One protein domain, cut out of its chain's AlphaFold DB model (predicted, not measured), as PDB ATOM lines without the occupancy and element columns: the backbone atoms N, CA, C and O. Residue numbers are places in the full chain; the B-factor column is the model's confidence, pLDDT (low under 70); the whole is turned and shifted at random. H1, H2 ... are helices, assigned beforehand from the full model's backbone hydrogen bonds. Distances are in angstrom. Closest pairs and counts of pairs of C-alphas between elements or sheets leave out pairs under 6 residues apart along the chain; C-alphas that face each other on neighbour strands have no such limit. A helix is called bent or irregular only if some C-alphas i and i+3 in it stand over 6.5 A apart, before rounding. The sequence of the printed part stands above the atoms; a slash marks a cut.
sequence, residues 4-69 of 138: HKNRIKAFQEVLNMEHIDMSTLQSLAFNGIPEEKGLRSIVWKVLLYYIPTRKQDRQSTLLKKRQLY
ATOM      1  N   HIS A   4     189.852 182.857 136.877       88.69
ATOM      2  CA  HIS A   4     190.184 181.803 137.836       88.69
ATOM      3  C   HIS A   4     190.408 180.433 137.181       88.69
ATOM      4  O   HIS A   4     191.415 179.772 137.434       88.69
ATOM      5  N   LYS A   5     189.521 180.030 136.260       89.75
ATOM      6  CA  LYS A   5     189.663 178.765 135.519       89.75
ATOM      7  C   LYS A   5     190.922 178.758 134.653       89.75
ATOM      8  O   LYS A   5     191.606 177.739 134.588       89.75
ATOM      9  N   ASN A   6     191.253 179.893 134.034       92.00
ATOM     10  CA  ASN A   6     192.479 180.033 133.246       92.00
ATOM     11  C   ASN A   6     193.726 179.887 134.127       92.00
ATOM     12  O   ASN A   6     194.672 179.202 133.748       92.00
ATOM     13  N   ARG A   7     193.701 180.464 135.333       92.56
ATOM     14  CA  ARG A   7     194.805 180.365 136.292       92.56
ATOM     15  C   ARG A   7     195.042 178.929 136.759       92.56
ATOM     16  O   ARG A   7     196.181 178.479 136.779       92.56
ATOM     17  N   ILE A   8     193.980 178.185 137.067       94.44
ATOM     18  CA  ILE A   8     194.076 176.754 137.404       94.44
ATOM     19  C   ILE A   8     194.690 175.972 136.243       94.44
ATOM     20  O   ILE A   8     195.590 175.163 136.462       94.44
ATOM     21  N   LYS A   9     194.239 176.237 135.012       94.94
ATOM     22  CA  LYS A   9     194.766 175.586 133.808       94.94
ATOM     23  C   LYS A   9     196.268 175.841 133.637       94.94
ATOM     24  O   LYS A   9     197.002 174.882 133.430       94.94
ATOM     25  N   ALA A  10     196.725 177.079 133.842       94.94
ATOM     26  CA  ALA A  10     198.143 177.436 133.767       94.94
ATOM     27  C   ALA A  10     199.006 176.655 134.778       94.94
ATOM     28  O   ALA A  10     200.043 176.106 134.412       94.94
ATOM     29  N   PHE A  11     198.557 176.518 136.034       96.06
ATOM     30  CA  PHE A  11     199.256 175.670 137.011       96.06
ATOM     31  C   PHE A  11     199.294 174.204 136.576       96.06
ATOM     32  O   PHE A  11     200.334 173.559 136.681       96.06
ATOM     33  N   GLN A  12     198.174 173.664 136.089       95.12
ATOM     34  CA  GLN A  12     198.114 172.273 135.639       95.12
ATOM     35  C   GLN A  12     199.050 172.018 134.454       95.12
ATOM     36  O   GLN A  12     199.697 170.976 134.420       95.12
ATOM     37  N   GLU A  13     199.155 172.955 133.513       95.38
ATOM     38  CA  GLU A  13     200.061 172.868 132.365       95.38
ATOM     39  C   GLU A  13     201.526 172.818 132.815       95.38
ATOM     40  O   GLU A  13     202.228 171.871 132.463       95.38
ATOM     41  N   VAL A  14     201.955 173.744 133.682       95.62
ATOM     42  CA  VAL A  14     203.330 173.773 134.213       95.62
ATOM     43  C   VAL A  14     203.653 172.510 135.012       95.62
ATOM     44  O   VAL A  14     204.692 171.886 134.807       95.62
ATOM     45  N   LEU A  15     202.747 172.071 135.891       93.75
ATOM     46  CA  LEU A  15     202.940 170.853 136.686       93.75
ATOM     47  C   LEU A  15     202.957 169.578 135.829       93.75
ATOM     48  O   LEU A  15     203.502 168.553 136.262       93.75
ATOM     49  N   ASN A  16     202.362 169.631 134.631       93.94
ATOM     50  CA  ASN A  16     202.297 168.512 133.707       93.94
ATOM     51  C   ASN A  16     203.513 168.367 132.790       93.94
ATOM     52  O   ASN A  16     203.663 167.304 132.183       93.94
ATOM     53  N   MET A  17     204.408 169.351 132.756       94.31
ATOM     54  CA  MET A  17     205.666 169.253 132.022       94.31
ATOM     55  C   MET A  17     206.540 168.116 132.574       94.31
ATOM     56  O   MET A  17     206.506 167.806 133.769       94.31
ATOM     57  N   GLU A  18     207.327 167.480 131.704       94.19
ATOM     58  CA  GLU A  18     208.303 166.453 132.099       94.19
ATOM     59  C   GLU A  18     209.350 167.023 133.063       94.19
ATOM     60  O   GLU A  18     209.706 166.395 134.064       94.19
ATOM     61  N   HIS A  19     209.760 168.261 132.794       96.19
ATOM     62  CA  HIS A  19     210.593 169.078 133.653       96.19
ATOM     63  C   HIS A  19     209.849 170.371 133.996       96.19
ATOM     64  O   HIS A  19     209.563 171.172 133.108       96.19
ATOM     65  N   ILE A  20     209.530 170.569 135.278       95.50
ATOM     66  CA  ILE A  20     208.919 171.821 135.738       95.50
ATOM     67  C   ILE A  20     209.937 172.955 135.624       95.50
ATOM     68  O   ILE A  20     211.010 172.887 136.227       95.50
ATOM     69  N   ASP A  21     209.559 174.025 134.929       95.44
ATOM     70  CA  ASP A  21     210.267 175.297 135.016       95.44
ATOM     71  C   ASP A  21     209.935 176.004 136.341       95.44
ATOM     72  O   ASP A  21     208.810 176.457 136.576       95.44
ATOM     73  N   MET A  22     210.942 176.092 137.209       95.56
ATOM     74  CA  MET A  22     210.833 176.741 138.513       95.56
ATOM     75  C   MET A  22     210.539 178.234 138.404       95.56
ATOM     76  O   MET A  22     209.770 178.740 139.217       95.56
ATOM     77  N   SER A  23     211.096 178.927 137.406       96.56
ATOM     78  CA  SER A  23     210.909 180.372 137.244       96.56
ATOM     79  C   SER A  23     209.447 180.691 136.933       96.56
ATOM     80  O   SER A  23     208.799 181.483 137.623       96.56
ATOM     81  N   THR A  24     208.881 179.968 135.963       95.94
ATOM     82  CA  THR A  24     207.461 180.076 135.616       95.94
ATOM     83  C   THR A  24     206.564 179.696 136.796       95.94
ATOM     84  O   THR A  24     205.608 180.413 137.101       95.94
ATOM     85  N   LEU A  25     206.871 178.602 137.507       96.19
ATOM     86  CA  LEU A  25     206.065 178.173 138.652       96.19
ATOM     87  C   LEU A  25     206.068 179.209 139.788       96.19
ATOM     88  O   LEU A  25     205.013 179.488 140.357       96.19
ATOM     89  N   GLN A  26     207.228 179.787 140.105       97.25
ATOM     90  CA  GLN A  26     207.370 180.831 141.122       97.25
ATOM     91  C   GLN A  26     206.605 182.098 140.735       97.25
ATOM     92  O   GLN A  26     205.860 182.632 141.556       97.25
ATOM     93  N   SER A  27     206.719 182.532 139.476       97.12
ATOM     94  CA  SER A  27     205.982 183.689 138.957       97.12
ATOM     95  C   SER A  27     204.462 183.496 139.072       97.12
ATOM     96  O   SER A  27     203.752 184.372 139.568       97.12
ATOM     97  N   LEU A  28     203.956 182.309 138.714       95.75
ATOM     98  CA  LEU A  28     202.535 181.973 138.855       95.75
ATOM     99  C   LEU A  28     202.078 181.925 140.321       95.75
ATOM    100  O   LEU A  28     200.967 182.363 140.638       95.75
ATOM    101  N   ALA A  29     202.915 181.384 141.209       96.38
ATOM    102  CA  ALA A  29     202.616 181.226 142.630       96.38
ATOM    103  C   ALA A  29     202.743 182.525 143.442       96.38
ATOM    104  O   ALA A  29     202.175 182.595 144.531       96.38
ATOM    105  N   PHE A  30     203.432 183.550 142.923       95.62
ATOM    106  CA  PHE A  30     203.702 184.808 143.631       95.62
ATOM    107  C   PHE A  30     202.427 185.498 144.129       95.62
ATOM    108  O   PHE A  30     202.347 185.930 145.273       95.62
ATOM    109  N   ASN A  31     201.381 185.515 143.299       91.69
ATOM    110  CA  ASN A  31     200.084 186.103 143.649       91.69
ATOM    111  C   ASN A  31     199.150 185.110 144.369       91.69
ATOM    112  O   ASN A  31     197.926 185.265 144.326       91.69
ATOM    113  N   GLY A  32     199.692 184.024 144.920       94.00
ATOM    114  CA  GLY A  32     198.953 182.942 145.568       94.00
ATOM    115  C   GLY A  32     198.687 181.723 144.677       94.00
ATOM    116  O   GLY A  32     198.823 181.748 143.451       94.00
ATOM    117  N   ILE A  33     198.276 180.627 145.317       95.56
ATOM    118  CA  ILE A  33     197.978 179.345 144.666       95.56
ATOM    119  C   ILE A  33     196.503 178.994 144.923       95.56
ATOM    120  O   ILE A  33     196.091 179.012 146.092       95.56
ATOM    121  N   PRO A  34     195.719 178.655 143.879       94.25
ATOM    122  CA  PRO A  34     194.337 178.204 144.036       94.25
ATOM    123  C   PRO A  34     194.217 176.970 144.946       94.25
ATOM    124  O   PRO A  34     195.082 176.094 144.937       94.25
ATOM    125  N   GLU A  35     193.131 176.892 145.716       90.06
ATOM    126  CA  GLU A  35     192.868 175.787 146.663       90.06
ATOM    127  C   GLU A  35     192.325 174.531 145.989       90.06
ATOM    128  O   GLU A  35     192.500 173.410 146.466       90.06
ATOM    129  N   GLU A  36     191.694 174.719 144.839       90.44
ATOM    130  CA  GLU A  36     191.020 173.666 144.105       90.44
ATOM    131  C   GLU A  36     192.000 172.633 143.540       90.44
ATOM    132  O   GLU A  36     193.162 172.915 143.228       90.44
ATOM    133  N   LYS A  37     191.499 171.405 143.361       86.88
ATOM    134  CA  LYS A  37     192.218 170.278 142.741       86.88
ATOM    135  C   LYS A  37     193.545 169.904 143.422       86.88
ATOM    136  O   LYS A  37     194.394 169.278 142.792       86.88
ATOM    137  N   GLY A  38     193.752 170.295 144.682       90.81
ATOM    138  CA  GLY A  38     194.965 169.966 145.436       90.81
ATOM    139  C   GLY A  38     196.234 170.653 144.920       90.81
ATOM    140  O   GLY A  38     197.341 170.217 145.248       90.81
ATOM    141  N   LEU A  39     196.100 171.730 144.132       94.75
ATOM    142  CA  LEU A  39     197.236 172.432 143.528       94.75
ATOM    143  C   LEU A  39     198.236 172.911 144.581       94.75
ATOM    144  O   LEU A  39     199.432 172.668 144.433       94.75
ATOM    145  N   ARG A  40     197.755 173.514 145.674       95.69
ATOM    146  CA  ARG A  40     198.608 174.008 146.767       95.69
ATOM    147  C   ARG A  40     199.538 172.924 147.321       95.69
ATOM    148  O   ARG A  40     200.729 173.176 147.467       95.69
ATOM    149  N   SER A  41     199.034 171.703 147.527       94.75
ATOM    150  CA  SER A  41     199.838 170.578 148.031       94.75
ATOM    151  C   SER A  41     200.995 170.225 147.094       94.75
ATOM    152  O   SER A  41     202.116 170.003 147.546       94.75
ATOM    153  N   ILE A  42     200.742 170.173 145.782       93.81
ATOM    154  CA  ILE A  42     201.764 169.802 144.794       93.81
ATOM    155  C   ILE A  42     202.754 170.949 144.599       93.81
ATOM    156  O   ILE A  42     203.960 170.724 144.650       93.81
ATOM    157  N   VAL A  43     202.258 172.173 144.411       96.06
ATOM    158  CA  VAL A  43     203.095 173.354 144.170       96.06
ATOM    159  C   VAL A  43     204.032 173.602 145.352       96.06
ATOM    160  O   VAL A  43     205.222 173.789 145.132       96.06
ATOM    161  N   TRP A  44     203.554 173.515 146.598       96.75
ATOM    162  CA  TRP A  44     204.421 173.650 147.775       96.75
ATOM    163  C   TRP A  44     205.506 172.578 147.835       96.75
ATOM    164  O   TRP A  44     206.658 172.904 148.102       96.75
ATOM    165  N   LYS A  45     205.187 171.317 147.520       95.88
ATOM    166  CA  LYS A  45     206.199 170.249 147.472       95.88
ATOM    167  C   LYS A  45     207.296 170.535 146.443       95.88
ATOM    168  O   LYS A  45     208.440 170.163 146.679       95.88
ATOM    169  N   VAL A  46     206.967 171.169 145.317       95.75
ATOM    170  CA  VAL A  46     207.964 171.572 144.312       95.75
ATOM    171  C   VAL A  46     208.763 172.785 144.794       95.75
ATOM    172  O   VAL A  46     209.988 172.751 144.770       95.75
ATOM    173  N   LEU A  47     208.087 173.839 145.267       96.62
ATOM    174  CA  LEU A  47     208.723 175.090 145.699       96.62
ATOM    175  C   LEU A  47     209.645 174.913 146.911       96.62
ATOM    176  O   LEU A  47     210.657 175.595 147.006       96.62
ATOM    177  N   LEU A  48     209.321 173.981 147.809       96.88
ATOM    178  CA  LEU A  48     210.148 173.611 148.961       96.88
ATOM    179  C   LEU A  48     211.195 172.539 148.622       96.88
ATOM    180  O   LEU A  48     211.798 171.963 149.526       96.88
ATOM    181  N   TYR A  49     211.385 172.224 147.335       95.19
ATOM    182  CA  TYR A  49     212.341 171.226 146.844       95.19
ATOM    183  C   TYR A  49     212.152 169.824 147.453       95.19
ATOM    184  O   TYR A  49     213.075 169.010 147.500       95.19
ATOM    185  N   TYR A  50     210.938 169.509 147.913       95.81
ATOM    186  CA  TYR A  50     210.614 168.200 148.469       95.81
ATOM    187  C   TYR A  50     210.484 167.138 147.371       95.81
ATOM    188  O   TYR A  50     210.946 166.008 147.552       95.81
ATOM    189  N   ILE A  51     209.890 167.501 146.227       94.31
ATOM    190  CA  ILE A  51     209.869 166.666 145.020       94.31
ATOM    191  C   ILE A  51     210.719 167.289 143.907       94.31
ATOM    192  O   ILE A  51     210.707 168.510 143.745       94.31
ATOM    193  N   PRO A  52     211.425 166.472 143.107       95.19
ATOM    194  CA  PRO A  52     212.220 166.971 141.994       95.19
ATOM    195  C   PRO A  52     211.343 167.559 140.878       95.19
ATOM    196  O   PRO A  52     210.198 167.142 140.649       95.19
ATOM    197  N   THR A  53     211.916 168.510 140.137       95.12
ATOM    198  CA  THR A  53     211.279 169.152 138.975       95.12
ATOM    199  C   THR A  53     211.019 168.146 137.854       95.12
ATOM    200  O   THR A  53     209.953 168.193 137.233       95.12
ATOM    201  N   ARG A  54     211.943 167.194 137.656       95.25
ATOM    202  CA  ARG A  54     211.826 166.055 136.733       95.25
ATOM    203  C   ARG A  54     210.798 165.047 137.230       95.25
ATOM    204  O   ARG A  54     210.937 164.500 138.322       95.25
ATOM    205  N   LYS A  55     209.779 164.763 136.419       91.44
ATOM    206  CA  LYS A  55     208.689 163.840 136.774       91.44
ATOM    207  C   LYS A  55     209.159 162.411 137.034       91.44
ATOM    208  O   LYS A  55     208.708 161.811 138.008       91.44
ATOM    209  N   GLN A  56     210.065 161.897 136.204       95.00
ATOM    210  CA  GLN A  56     210.584 160.527 136.307       95.00
ATOM    211  C   GLN A  56     211.247 160.232 137.666       95.00
ATOM    212  O   GLN A  56     211.142 159.126 138.187       95.00
ATOM    213  N   ASP A  57     211.843 161.250 138.292       95.19
ATOM    214  CA  ASP A  57     212.589 161.101 139.544       95.19
ATOM    215  C   ASP A  57     211.694 161.227 140.789       95.19
ATOM    216  O   ASP A  57     212.128 160.966 141.916       95.19
ATOM    217  N   ARG A  58     210.427 161.641 140.627       94.25
ATOM    218  CA  ARG A  58     209.537 161.926 141.765       94.25
ATOM    219  C   ARG A  58     209.211 160.680 142.560       94.25
ATOM    220  O   ARG A  58     209.298 160.709 143.785       94.25
ATOM    221  N   GLN A  59     208.845 159.597 141.878       95.44
ATOM    222  CA  GLN A  59     208.418 158.375 142.550       95.44
ATOM    223  C   GLN A  59     209.562 157.764 143.364       95.44
ATOM    224  O   GLN A  59     209.385 157.461 144.543       95.44
ATOM    225  N   SER A  60     210.750 157.650 142.768       97.00
ATOM    226  CA  SER A  60     211.934 157.115 143.447       97.00
ATOM    227  C   SER A  60     212.360 157.996 144.627       97.00
ATOM    228  O   SER A  60     212.656 157.477 145.702       97.00
ATOM    229  N   THR A  61     212.322 159.324 144.474       96.50
ATOM    230  CA  THR A  61     212.648 160.270 145.553       96.50
ATOM    231  C   THR A  61     211.653 160.186 146.709       96.50
ATOM    232  O   THR A  61     212.064 160.145 147.867       96.50
ATOM    233  N   LEU A  62     210.350 160.126 146.418       96.56
ATOM    234  CA  LEU A  62     209.311 160.006 147.442       96.56
ATOM    235  C   LEU A  62     209.433 158.697 148.223       96.56
ATOM    236  O   LEU A  62     209.302 158.716 149.444       96.56
ATOM    237  N   LEU A  63     209.712 157.579 147.545       97.38
ATOM    238  CA  LEU A  63     209.946 156.293 148.205       97.38
ATOM    239  C   LEU A  63     211.147 156.371 149.154       97.38
ATOM    240  O   LEU A  63     211.003 156.059 150.333       97.38
ATOM    241  N   LYS A  64     212.289 156.880 148.676       97.19
ATOM    242  CA  LYS A  64     213.499 157.046 149.497       97.19
ATOM    243  C   LYS A  64     213.259 157.953 150.705       97.19
ATOM    244  O   LYS A  64     213.635 157.595 151.813       97.19
ATOM    245  N   LYS A  65     212.600 159.104 150.520       96.44
ATOM    246  CA  LYS A  65     212.301 160.041 151.619       96.44
ATOM    247  C   LYS A  65     211.352 159.439 152.659       96.44
ATOM    248  O   LYS A  65     211.557 159.653 153.847       96.44
ATOM    249  N   ARG A  66     210.334 158.683 152.233       95.56
ATOM    250  CA  ARG A  66     209.413 157.987 153.150       95.56
ATOM    251  C   ARG A  66     210.112 156.869 153.921       95.56
ATOM    252  O   ARG A  66     209.856 156.714 155.107       95.56
ATOM    253  N   GLN A  67     210.995 156.120 153.263       96.06
ATOM    254  CA  GLN A  67     211.795 155.089 153.920       96.06
ATOM    255  C   GLN A  67     212.763 155.699 154.939       96.06
ATOM    256  O   GLN A  67     212.826 155.217 156.063       96.06
ATOM    257  N   LEU A  68     213.440 156.792 154.578       95.56
ATOM    258  CA  LEU A  68     214.309 157.525 155.496       95.56
ATOM    259  C   LEU A  68     213.537 158.024 156.721       95.56
ATOM    260  O   LEU A  68     214.013 157.885 157.836       95.56
ATOM    261  N   TYR A  69     212.332 158.568 156.530       93.62
ATOM    262  CA  TYR A  69     211.493 158.991 157.651       93.62
ATOM    263  C   TYR A  69     211.176 157.832 158.611       93.62
ATOM    264  O   TYR A  69     211.290 158.010 159.817       93.62
TER     265      TYR A  69
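This is residues 4 to 69 of the 138 residues of a protein of Leptidea sinapis (UniProt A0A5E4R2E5). The longest helix, H4, lies at one end of an elongated domain, and a small cluster of three helices, H1, H2 and H3, with their centres in a triangle, makes the rest. H1 and H2 fold back on each other as a helical hairpin, H3 crosses both at a steep tilt, and residues 48 to 55 join the cluster to H4. The printed part has 66 residues with four named helices, H1 to H4 in chain order, no named strand, and the class all helix. It is compact, with a radius of gyration of the C-alphas of 12.3 A, and spans 38 by 21 by 18 A.

H4, residues 56 to 69, touches no helix; it is apart from H3, residues 36 to 47, from H2, residues 22 to 30, and from H1, residues 4 to 16. H3 touches H1 at a steep tilt of 46 degrees, the same way; the closest C-alphas are those of Phe 11 and Leu 39, 7.6 A apart. With residues 43 to 47 alone, H3 only just touches H2, with 3 pairs of C-alphas within 8 A, the closest those of Gln 26 and Leu 47 at 7.5 A; the tilt is steep, 53 degrees, opposite ways. With residues 11 to 14 alone, H1 touches H2 at a shallow tilt of 25 degrees, opposite ways; the closest C-alphas are those of Val 14 and Leu 25, 6.8 A apart. Helix packing is mostly crossed, but only just, with 1 of these 3 touching pairs at a shallow tilt. Each O i to N i+4 pair in H1 and H2 is within hydrogen-bond range, against 6 of 8 in H3 and 9 of 10 in H4.

H4 is 21.4 A long, from C-alpha 56 to C-alpha 69 at (211.493, 158.991, 157.651). It is irregular, only just: C-alphas 56 and 59 are 6.9 A apart. H3, 17.8 A, is irregular too, with C-alphas 37 and 40 8.4 A apart. H2 measures 11.9 A, and H1, from C-alpha 4 at (190.184, 181.803, 137.836), 18.5 A.

The two C-alphas farthest apart, those of His 4 and Leu 68, are 38.5 A apart. The links H1 to H2 and H2 to H3 are tight, and H3 to H4 is short. The printed part has no cut, its mean pLDDT is 94.8, and no printed residue is under 70.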